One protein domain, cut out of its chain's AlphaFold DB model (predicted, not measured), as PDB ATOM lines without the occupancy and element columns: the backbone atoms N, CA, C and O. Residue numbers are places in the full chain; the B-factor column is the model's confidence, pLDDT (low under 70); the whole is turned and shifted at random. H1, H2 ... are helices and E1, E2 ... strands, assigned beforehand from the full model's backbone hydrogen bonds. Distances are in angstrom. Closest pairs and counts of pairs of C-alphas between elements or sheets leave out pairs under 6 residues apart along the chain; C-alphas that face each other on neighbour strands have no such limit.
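What this domain is: This is residues 139 to 212 of the 224 residues of the protein "ResB domain-containing protein" of Saprospiraceae bacterium (UniProt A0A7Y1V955). A small three-stranded antiparallel sheet, E3, E4 and E5, is joined at one side by the two-stranded hairpin E1 and E2, which packs on it near the hairpin's open end, and from this body the long helix H1 sticks out as an arm with residues 193 to 212 free. The printed part has 74 residues in the order E1 E2 E3 E4 E5 H1, the sheet runs E3 E4 E5, and the class is mixed, helices and strands. The whole is extended, with a radius of gyration of the C-alphas of 18.7 A and spans of 60 by 34 by 16 A, the arm making the length.

How they stand to each other: E3, residues 162 to 164, E4, residues 167 to 174, and E5, residues 182 to 188, form a meander, each strand the antiparallel neighbour of the one before. N 162 and O 169 of the hairpin E3 and E4 are 3.0 A apart, within hydrogen-bond range. In the hairpin E4 and E5, N 170 and O 185 are also within range, at 3.0 A. E1, residues 139 to 144, and E2, residues 150 to 157, are an antiparallel hairpin with N 141 and O 154 at 2.9 A. The closest C-alphas of E2 and E3 are those of Ile 156 and Met 162, 6.2 A apart. H1, residues 192 to 212, is not on the sheet, and every O i to N i+4 pair in it is within hydrogen-bond range.

Where its parts are: E1 begins at C-alpha 139 (-42.209, 34.633, -52.001). E2 is 20.1 A long, E4 20.7 A and E5 19.5 A. H1, 30.4 A long, ends at C-alpha 212 (8.277, 27.476, -52.408).

The domain as a whole: The two farthest C-alphas, of Asn 177 and Leu 212, are 61.7 A apart. The printed part has no cut, and no link is long. Of the printed residues, 15 are under pLDDT 70, among them 173 to 182.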
ATOM      1  N   SER A 139     -41.652  34.028 -53.211       63.31
ATOM      2  CA  SER A 139     -42.209  34.633 -52.001       63.31
ATOM      3  C   SER A 139     -41.716  36.062 -51.866       63.31
ATOM      4  O   SER A 139     -40.517  36.316 -51.896       63.31
ATOM      5  N   ASP A 140     -42.644  36.998 -51.724       75.88
ATOM      6  CA  ASP A 140     -42.338  38.415 -51.572       75.88
ATOM      7  C   ASP A 140     -42.217  38.765 -50.083       75.88
ATOM      8  O   ASP A 140     -43.210  38.775 -49.351       75.88
ATOM      9  N   LEU A 141     -40.987  38.976 -49.611       73.94
ATOM     10  CA  LEU A 141     -40.683  39.258 -48.209       73.94
ATOM     11  C   LEU A 141     -40.428  40.740 -48.008       73.94
ATOM     12  O   LEU A 141     -39.606  41.322 -48.704       73.94
ATOM     13  N   SER A 142     -41.074  41.321 -46.999       74.81
ATOM     14  CA  SER A 142     -40.832  42.693 -46.548       74.81
ATOM     15  C   SER A 142     -40.412  42.698 -45.078       74.81
ATOM     16  O   SER A 142     -41.120  42.176 -44.216       74.81
ATOM     17  N   ILE A 143     -39.259  43.293 -44.780       76.44
ATOM     18  CA  ILE A 143     -38.788  43.564 -43.423       76.44
ATOM     19  C   ILE A 143     -39.333  44.926 -43.015       76.44
ATOM     20  O   ILE A 143     -39.014  45.938 -43.633       76.44
ATOM     21  N   ILE A 144     -40.121  44.958 -41.949       75.38
ATOM     22  CA  ILE A 144     -40.688  46.185 -41.384       75.38
ATOM     23  C   ILE A 144     -39.981  46.549 -40.077       75.38
ATOM     24  O   ILE A 144     -39.557  45.675 -39.320       75.38
ATOM     25  N   ASN A 145     -39.828  47.845 -39.806       72.50
ATOM     26  CA  ASN A 145     -39.342  48.319 -38.512       72.50
ATOM     27  C   ASN A 145     -40.469  48.373 -37.468       72.50
ATOM     28  O   ASN A 145     -41.648  48.249 -37.786       72.50
ATOM     29  N   GLU A 146     -40.108  48.652 -36.215       71.44
ATOM     30  CA  GLU A 146     -41.060  48.798 -35.100       71.44
ATOM     31  C   GLU A 146     -42.093  49.926 -35.300       71.44
ATOM     32  O   GLU A 146     -43.108  49.967 -34.614       71.44
ATOM     33  N   ARG A 147     -41.851  50.844 -36.245       72.44
ATOM     34  CA  ARG A 147     -42.762  51.940 -36.617       72.44
ATOM     35  C   ARG A 147     -43.669  51.586 -37.805       72.44
ATOM     36  O   ARG A 147     -44.428  52.442 -38.240       72.44
ATOM     37  N   GLY A 148     -43.582  50.361 -38.329       71.00
ATOM     38  CA  GLY A 148     -44.356  49.888 -39.480       71.00
ATOM     39  C   GLY A 148     -43.818  50.324 -40.845       71.00
ATOM     40  O   GLY A 148     -44.460  50.055 -41.855       71.00
ATOM     41  N   ASN A 149     -42.650  50.970 -40.909       69.75
ATOM     42  CA  ASN A 149     -42.036  51.329 -42.186       69.75
ATOM     43  C   ASN A 149     -41.293  50.124 -42.765       69.75
ATOM     44  O   ASN A 149     -40.489  49.493 -42.072       69.75
ATOM     45  N   GLU A 150     -41.514  49.866 -44.049       71.31
ATOM     46  CA  GLU A 150     -40.772  48.887 -44.840       71.31
ATOM     47  C   GLU A 150     -39.302  49.320 -44.948       71.31
ATOM     48  O   GLU A 150     -38.982  50.393 -45.460       71.31
ATOM     49  N   LEU A 151     -38.408  48.514 -44.376       73.88
ATOM     50  CA  LEU A 151     -36.961  48.713 -44.405       73.88
ATOM     51  C   LEU A 151     -36.334  48.085 -45.647       73.88
ATOM     52  O   LEU A 151     -35.360  48.618 -46.171       73.88
ATOM     53  N   GLU A 152     -36.851  46.933 -46.070       73.81
ATOM     54  CA  GLU A 152     -36.299  46.157 -47.176       73.81
ATOM     55  C   GLU A 152     -37.347  45.179 -47.700       73.81
ATOM     56  O   GLU A 152     -38.040  44.549 -46.903       73.81
ATOM     57  N   ARG A 153     -37.434  45.018 -49.021       78.50
ATOM     58  CA  ARG A 153     -38.311  44.039 -49.658       78.50
ATOM     59  C   ARG A 153     -37.571  43.285 -50.741       78.50
ATOM     60  O   ARG A 153     -36.893  43.890 -51.569       78.50
ATOM     61  N   GLN A 154     -37.688  41.965 -50.720       74.94
ATOM     62  CA  GLN A 154     -37.032  41.087 -51.670       74.94
ATOM     63  C   GLN A 154     -37.939  39.905 -52.007       74.94
ATOM     64  O   GLN A 154     -38.491  39.248 -51.126       74.94
ATOM     65  N   VAL A 155     -38.037  39.606 -53.300       75.00
ATOM     66  CA  VAL A 155     -38.612  38.348 -53.772       75.00
ATOM     67  C   VAL A 155     -37.555  37.258 -53.619       75.00
ATOM     68  O   VAL A 155     -36.461  37.390 -54.166       75.00
ATOM     69  N   ILE A 156     -37.870  36.207 -52.868       73.88
ATOM     70  CA  ILE A 156     -37.011  35.031 -52.698       73.88
ATOM     71  C   ILE A 156     -37.548  33.846 -53.499       73.88
ATOM     72  O   ILE A 156     -38.758  33.714 -53.699       73.88
ATOM     73  N   GLU A 157     -36.642  32.962 -53.906       72.44
ATOM     74  CA  GLU A 157     -36.945  31.688 -54.559       72.44
ATOM     75  C   GLU A 157     -36.069  30.562 -53.993       72.44
ATOM     76  O   GLU A 157     -35.134  30.796 -53.217       72.44
ATOM     77  N   VAL A 158     -36.387  29.310 -54.337       59.91
ATOM     78  CA  VAL A 158     -35.630  28.137 -53.877       59.91
ATOM     79  C   VAL A 158     -34.167  28.277 -54.323       59.91
ATOM     80  O   VAL A 158     -33.872  28.230 -55.514       59.91
ATOM     81  N   ASN A 159     -33.264  28.415 -53.341       64.38
ATOM     82  CA  ASN A 159     -31.815  28.696 -53.438       64.38
ATOM     83  C   ASN A 159     -31.372  30.170 -53.478       64.38
ATOM     84  O   ASN A 159     -30.171  30.424 -53.369       64.38
ATOM     85  N   GLU A 160     -32.291  31.136 -53.505       76.69
ATOM     86  CA  GLU A 160     -31.973  32.569 -53.405       76.69
ATOM     87  C   GLU A 160     -32.526  33.175 -52.101       76.69
ATOM     88  O   GLU A 160     -33.569  33.831 -52.099       76.69
ATOM     89  N   PRO A 161     -31.862  32.954 -50.947       78.00
ATOM     90  CA  PRO A 161     -32.340  33.467 -49.668       78.00
ATOM     91  C   PRO A 161     -32.115  34.977 -49.522       78.00
ATOM     92  O   PRO A 161     -31.029  35.482 -49.828       78.00
ATOM     93  N   MET A 162     -33.079  35.677 -48.922       80.88
ATOM     94  CA  MET A 162     -32.905  37.062 -48.474       80.88
ATOM     95  C   MET A 162     -31.957  37.094 -47.274       80.88
ATOM     96  O   MET A 162     -32.061  36.272 -46.356       80.88
ATOM     97  N   ARG A 163     -31.015  38.041 -47.262       79.00
ATOM     98  CA  ARG A 163     -30.014  38.179 -46.194       79.00
ATOM     99  C   ARG A 163     -30.129  39.547 -45.542       79.00
ATOM    100  O   ARG A 163     -29.905  40.547 -46.205       79.00
ATOM    101  N   HIS A 164     -30.364  39.586 -44.234       79.12
ATOM    102  CA  HIS A 164     -30.428  40.843 -43.488       79.12
ATOM    103  C   HIS A 164     -29.726  40.704 -42.136       79.12
ATOM    104  O   HIS A 164     -30.098  39.862 -41.327       79.12
ATOM    105  N   LYS A 165     -28.691  41.517 -41.877       76.25
ATOM    106  CA  LYS A 165     -27.979  41.594 -40.578       76.25
ATOM    107  C   LYS A 165     -27.565  40.235 -39.970       76.25
ATOM    108  O   LYS A 165     -27.686  40.015 -38.771       76.25
ATOM    109  N   GLY A 166     -27.076  39.308 -40.797       71.75
ATOM    110  CA  GLY A 166     -26.650  37.969 -40.356       71.75
ATOM    111  C   GLY A 166     -27.770  36.922 -40.291       71.75
ATOM    112  O   GLY A 166     -27.474  35.743 -40.083       71.75
ATOM    113  N   TYR A 167     -29.021  37.323 -40.527       78.38
ATOM    114  CA  TYR A 167     -30.150  36.428 -40.758       78.38
ATOM    115  C   TYR A 167     -30.250  36.060 -42.238       78.38
ATOM    116  O   TYR A 167     -29.989  36.884 -43.117       78.38
ATOM    117  N   ARG A 168     -30.640  34.818 -42.508       77.00
ATOM    118  CA  ARG A 168     -31.029  34.326 -43.827       77.00
ATOM    119  C   ARG A 168     -32.458  33.818 -43.765       77.00
ATOM    120  O   ARG A 168     -32.745  32.919 -42.971       77.00
ATOM    121  N   PHE A 169     -33.295  34.373 -44.627       78.06
ATOM    122  CA  PHE A 169     -34.670  33.959 -44.851       78.06
ATOM    123  C   PHE A 169     -34.696  33.106 -46.110       78.06
ATOM    124  O   PHE A 169     -34.261  33.549 -47.173       78.06
ATOM    125  N   TYR A 170     -35.149  31.869 -45.980       76.25
ATOM    126  CA  TYR A 170     -35.233  30.924 -47.083       76.25
ATOM    127  C   TYR A 170     -36.615  30.303 -47.098       76.25
ATOM    128  O   TYR A 170     -37.237  30.098 -46.058       76.25
ATOM    129  N   GLN A 171     -37.087  29.995 -48.296       71.75
ATOM    130  CA  GLN A 171     -38.318  29.256 -48.445       71.75
ATOM    131  C   GLN A 171     -38.076  27.803 -48.022       71.75
ATOM    132  O   GLN A 171     -37.192  27.135 -48.558       71.75
ATOM    133  N   THR A 172     -38.824  27.333 -47.027       72.88
ATOM    134  CA  THR A 172     -38.744  25.958 -46.512       72.88
ATOM    135  C   THR A 172     -39.842  25.065 -47.041       72.88
ATOM    136  O   THR A 172     -39.660  23.853 -47.065       72.88
ATOM    137  N   ASP A 173     -40.983  25.650 -47.407       69.50
ATOM    138  CA  ASP A 173     -42.181  24.891 -47.737       69.50
ATOM    139  C   ASP A 173     -43.119  25.683 -48.658       69.50
ATOM    140  O   ASP A 173     -43.065  26.921 -48.717       69.50
ATOM    141  N   TYR A 174     -43.975  24.966 -49.377       68.81
ATOM    142  CA  TYR A 174     -45.053  25.524 -50.191       68.81
ATOM    143  C   TYR A 174     -46.208  24.525 -50.289       68.81
ATOM    144  O   TYR A 174     -45.997  23.318 -50.226       68.81
ATOM    145  N   ASP A 175     -47.427  25.032 -50.470       62.91
ATOM    146  CA  ASP A 175     -48.618  24.199 -50.650       62.91
ATOM    147  C   ASP A 175     -49.131  24.348 -52.092       62.91
ATOM    148  O   ASP A 175     -49.633  25.418 -52.452       62.91
ATOM    149  N   PRO A 176     -49.044  23.294 -52.926       57.28
ATOM    150  CA  PRO A 176     -49.575  23.311 -54.288       57.28
ATOM    151  C   PRO A 176     -51.076  23.632 -54.369       57.28
ATOM    152  O   PRO A 176     -51.536  24.147 -55.386       57.28
ATOM    153  N   ASN A 177     -51.846  23.345 -53.313       56.44
ATOM    154  CA  ASN A 177     -53.292  23.573 -53.264       56.44
ATOM    155  C   ASN A 177     -53.664  24.935 -52.652       56.44
ATOM    156  O   ASN A 177     -54.830  25.331 -52.708       56.44
ATOM    157  N   ASN A 178     -52.695  25.665 -52.089       61.03
ATOM    158  CA  ASN A 178     -52.902  26.984 -51.497       61.03
ATOM    159  C   ASN A 178     -51.794  27.974 -51.918       61.03
ATOM    160  O   ASN A 178     -50.805  28.139 -51.199       61.03
ATOM    161  N   PRO A 179     -51.999  28.726 -53.023       62.50
ATOM    162  CA  PRO A 179     -51.055  29.717 -53.560       62.50
ATOM    163  C   PRO A 179     -50.609  30.808 -52.577       62.50
ATOM    164  O   PRO A 179     -49.626  31.497 -52.820       62.50
ATOM    165  N   SER A 180     -51.359  31.013 -51.491       66.62
ATOM    166  CA  SER A 180     -51.073  32.052 -50.495       66.62
ATOM    167  C   SER A 180     -50.186  31.563 -49.347       66.62
ATOM    168  O   SER A 180     -49.757  32.374 -48.528       66.62
ATOM    169  N   TYR A 181     -49.916  30.258 -49.252       67.94
ATOM    170  CA  TYR A 181     -49.084  29.693 -48.192       67.94
ATOM    171  C   TYR A 181     -47.619  29.590 -48.623       67.94
ATOM    172  O   TYR A 181     -47.290  28.974 -49.633       67.94
ATOM    173  N   SER A 182     -46.718  30.134 -47.807       65.81
ATOM    174  CA  SER A 182     -45.282  29.905 -47.946       65.81
ATOM    175  C   SER A 182     -44.660  29.689 -46.573       65.81
ATOM    176  O   SER A 182     -44.796  30.529 -45.681       65.81
ATOM    177  N   GLY A 183     -43.966  28.564 -46.404       71.25
ATOM    178  CA  GLY A 183     -43.151  28.328 -45.220       71.25
ATOM    179  C   GLY A 183     -41.837  29.091 -45.342       71.25
ATOM    180  O   GLY A 183     -41.083  28.867 -46.290       71.25
ATOM    181  N   ILE A 184     -41.557  29.980 -44.386       75.50
ATOM    182  CA  ILE A 184     -40.318  30.763 -44.338       75.50
ATOM    183  C   ILE A 184     -39.468  30.301 -43.156       75.50
ATOM    184  O   ILE A 184     -39.847  30.455 -41.994       75.50
ATOM    185  N   GLY A 185     -38.292  29.762 -43.460       76.12
ATOM    186  CA  GLY A 185     -37.264  29.431 -42.485       76.12
ATOM    187  C   GLY A 185     -36.346  30.618 -42.222       76.12
ATOM    188  O   GLY A 185     -35.957  31.339 -43.143       76.12
ATOM    189  N   VAL A 186     -35.960  30.796 -40.958       78.88
ATOM    190  CA  VAL A 186     -35.014  31.833 -40.534       78.88
ATOM    191  C   VAL A 186     -33.801  31.163 -39.910       78.88
ATOM    192  O   VAL A 186     -33.921  30.401 -38.954       78.88
ATOM    193  N   SER A 187     -32.615  31.466 -40.431       73.69
ATOM    194  CA  SER A 187     -31.348  31.015 -39.848       73.69
ATOM    195  C   SER A 187     -30.446  32.202 -39.544       73.69
ATOM    196  O   SER A 187     -30.383  33.151 -40.318       73.69
ATOM    197  N   TYR A 188     -29.733  32.156 -38.421       78.62
ATOM    198  CA  TYR A 188     -28.768  33.183 -38.029       78.62
ATOM    199  C   TYR A 188     -27.355  32.607 -38.109       78.62
ATOM    200  O   TYR A 188     -27.077  31.549 -37.545       78.62
ATOM    201  N   THR A 189     -26.455  33.239 -38.865       69.25
ATOM    202  CA  THR A 189     -25.086  32.716 -39.045       69.25
ATOM    203  C   THR A 189     -24.057  33.840 -39.198       69.25
ATOM    204  O   THR A 189     -23.536  34.069 -40.292       69.25
ATOM    205  N   PRO A 190     -23.723  34.548 -38.106       75.31
ATOM    206  CA  PRO A 190     -22.819  35.702 -38.139       75.31
ATOM    207  C   PRO A 190     -21.354  35.318 -38.418       75.31
ATOM    208  O   PRO A 190     -20.597  36.116 -38.959       75.31
ATOM    209  N   GLY A 191     -20.951  34.080 -38.098       79.88
ATOM    210  CA  GLY A 191     -19.575  33.588 -38.258       79.88
ATOM    211  C   GLY A 191     -19.174  33.209 -39.688       79.88
ATOM    212  O   GLY A 191     -18.059  32.736 -39.901       79.88
ATOM    213  N   LEU A 192     -20.054  33.402 -40.674       78.88
ATOM    214  CA  LEU A 192     -19.816  32.974 -42.057       78.88
ATOM    215  C   LEU A 192     -18.536  33.589 -42.654       78.88
ATOM    216  O   LEU A 192     -17.796  32.918 -43.368       78.88
ATOM    217  N   TYR A 193     -18.232  34.840 -42.309       81.12
ATOM    218  CA  TYR A 193     -17.028  35.525 -42.784       81.12
ATOM    219  C   TYR A 193     -15.729  34.913 -42.241       81.12
ATOM    220  O   TYR A 193     -14.737  34.851 -42.962       81.12
ATOM    221  N   ILE A 194     -15.741  34.404 -41.005       87.31
ATOM    222  CA  ILE A 194     -14.577  33.752 -40.383       87.31
ATOM    223  C   ILE A 194     -14.262  32.440 -41.111       87.31
ATOM    224  O   ILE A 194     -13.102  32.133 -41.377       87.31
ATOM    225  N   VAL A 195     -15.299  31.693 -41.496       86.19
ATOM    226  CA  VAL A 195     -15.149  30.456 -42.272       86.19
ATOM    227  C   VAL A 195     -14.531  30.746 -43.644       86.19
ATOM    228  O   VAL A 195     -13.572  30.083 -44.037       86.19
ATOM    229  N   TYR A 196     -15.017  31.770 -44.355       88.75
ATOM    230  CA  TYR A 196     -14.435  32.163 -45.644       88.75
ATOM    231  C   TYR A 196     -12.987  32.643 -45.529       88.75
ATOM    232  O   TYR A 196     -12.175  32.319 -46.396       88.75
ATOM    233  N   LEU A 197     -12.632  33.341 -44.450       94.69
ATOM    234  CA  LEU A 197     -11.246  33.725 -44.183       94.69
ATOM    235  C   LEU A 197     -10.334  32.492 -44.051       94.69
ATOM    236  O   LEU A 197      -9.230  32.477 -44.600       94.69
ATOM    237  N   GLY A 198     -10.815  31.435 -43.390       93.81
ATOM    238  CA  GLY A 198     -10.120  30.150 -43.309       93.81
ATOM    239  C   GLY A 198      -9.890  29.518 -44.684       93.81
ATOM    240  O   GLY A 198      -8.763  29.139 -45.002       93.81
ATOM    241  N   PHE A 199     -10.920  29.482 -45.538       95.44
ATOM    242  CA  PHE A 199     -10.791  28.977 -46.911       95.44
ATOM    243  C   PHE A 199      -9.779  29.776 -47.738       95.44
ATOM    244  O   PHE A 199      -8.926  29.182 -48.393       95.44
ATOM    245  N   ILE A 200      -9.820  31.111 -47.673       96.00
ATOM    246  CA  ILE A 200      -8.858  31.984 -48.364       96.00
ATOM    247  C   ILE A 200      -7.430  31.690 -47.894       96.00
ATOM    248  O   ILE A 200      -6.525  31.546 -48.714       96.00
ATOM    249  N   THR A 201      -7.236  31.537 -46.583       96.00
ATOM    250  CA  THR A 201      -5.928  31.214 -45.998       96.00
ATOM    251  C   THR A 201      -5.425  29.845 -46.468       96.00
ATOM    252  O   THR A 201      -4.251  29.700 -46.802       96.00
ATOM    253  N   MET A 202      -6.314  28.852 -46.568       95.25
ATOM    254  CA  MET A 202      -5.981  27.518 -47.076       95.25
ATOM    255  C   MET A 202      -5.563  27.556 -48.554       95.25
ATOM    256  O   MET A 202      -4.529  26.989 -48.911       95.25
ATOM    257  N   PHE A 203      -6.317  28.256 -49.410       95.75
ATOM    258  CA  PHE A 203      -5.960  28.428 -50.823       95.75
ATOM    259  C   PHE A 203      -4.631  29.169 -50.988       95.75
ATOM    260  O   PHE A 203      -3.792  28.743 -51.781       95.75
ATOM    261  N   ALA A 204      -4.397  30.224 -50.204       94.88
ATOM    262  CA  ALA A 204      -3.130  30.947 -50.203       94.88
ATOM    263  C   ALA A 204      -1.952  30.044 -49.800       94.88
ATOM    264  O   ALA A 204      -0.905  30.086 -50.442       94.88
ATOM    265  N   GLY A 205      -2.131  29.182 -48.792       93.69
ATOM    266  CA  GLY A 205      -1.125  28.202 -48.382       93.69
ATOM    267  C   GLY A 205      -0.796  27.185 -49.477       93.69
ATOM    268  O   GLY A 205       0.375  26.895 -49.712       93.69
ATOM    269  N   ILE A 206      -1.806  26.690 -50.200       93.12
ATOM    270  CA  ILE A 206      -1.597  25.789 -51.344       93.12
ATOM    271  C   ILE A 206      -0.811  26.495 -52.450       93.12
ATOM    272  O   ILE A 206       0.165  25.939 -52.946       93.12
ATOM    273  N   ILE A 207      -1.196  27.724 -52.808       92.00
ATOM    274  CA  ILE A 207      -0.473  28.523 -53.805       92.00
ATOM    275  C   ILE A 207       0.983  28.704 -53.360       92.00
ATOM    276  O   ILE A 207       1.899  28.420 -54.127       92.00
ATOM    277  N   LEU A 208       1.213  29.081 -52.100       87.94
ATOM    278  CA  LEU A 208       2.553  29.265 -51.548       87.94
ATOM    279  C   LEU A 208       3.405  27.986 -51.627       87.94
ATOM    280  O   LEU A 208       4.582  28.069 -51.969       87.94
ATOM    281  N   LEU A 209       2.830  26.804 -51.377       87.62
ATOM    282  CA  LEU A 209       3.539  25.523 -51.503       87.62
ATOM    283  C   LEU A 209       4.048  25.267 -52.928       87.62
ATOM    284  O   LEU A 209       5.163  24.769 -53.083       87.62
ATOM    285  N   PHE A 210       3.277  25.624 -53.959       84.62
ATOM    286  CA  PHE A 210       3.731  25.509 -55.350       84.62
ATOM    287  C   PHE A 210       4.920  26.431 -55.645       84.62
ATOM    288  O   PHE A 210       5.860  26.016 -56.320       84.62
ATOM    289  N   TYR A 211       4.917  27.649 -55.097       83.88
ATOM    290  CA  TYR A 211       6.000  28.612 -55.310       83.88
ATOM    291  C   TYR A 211       7.257  28.317 -54.482       83.88
ATOM    292  O   TYR A 211       8.362  28.554 -54.958       83.88
ATOM    293  N   LEU A 212       7.125  27.780 -53.266       79.00
ATOM    294  CA  LEU A 212       8.277  27.476 -52.408       79.00
ATOM    295  C   LEU A 212       8.957  26.140 -52.753       79.00
ATOM    296  O   LEU A 212      10.142  25.974 -52.474       79.00
TER     297      LEU A 212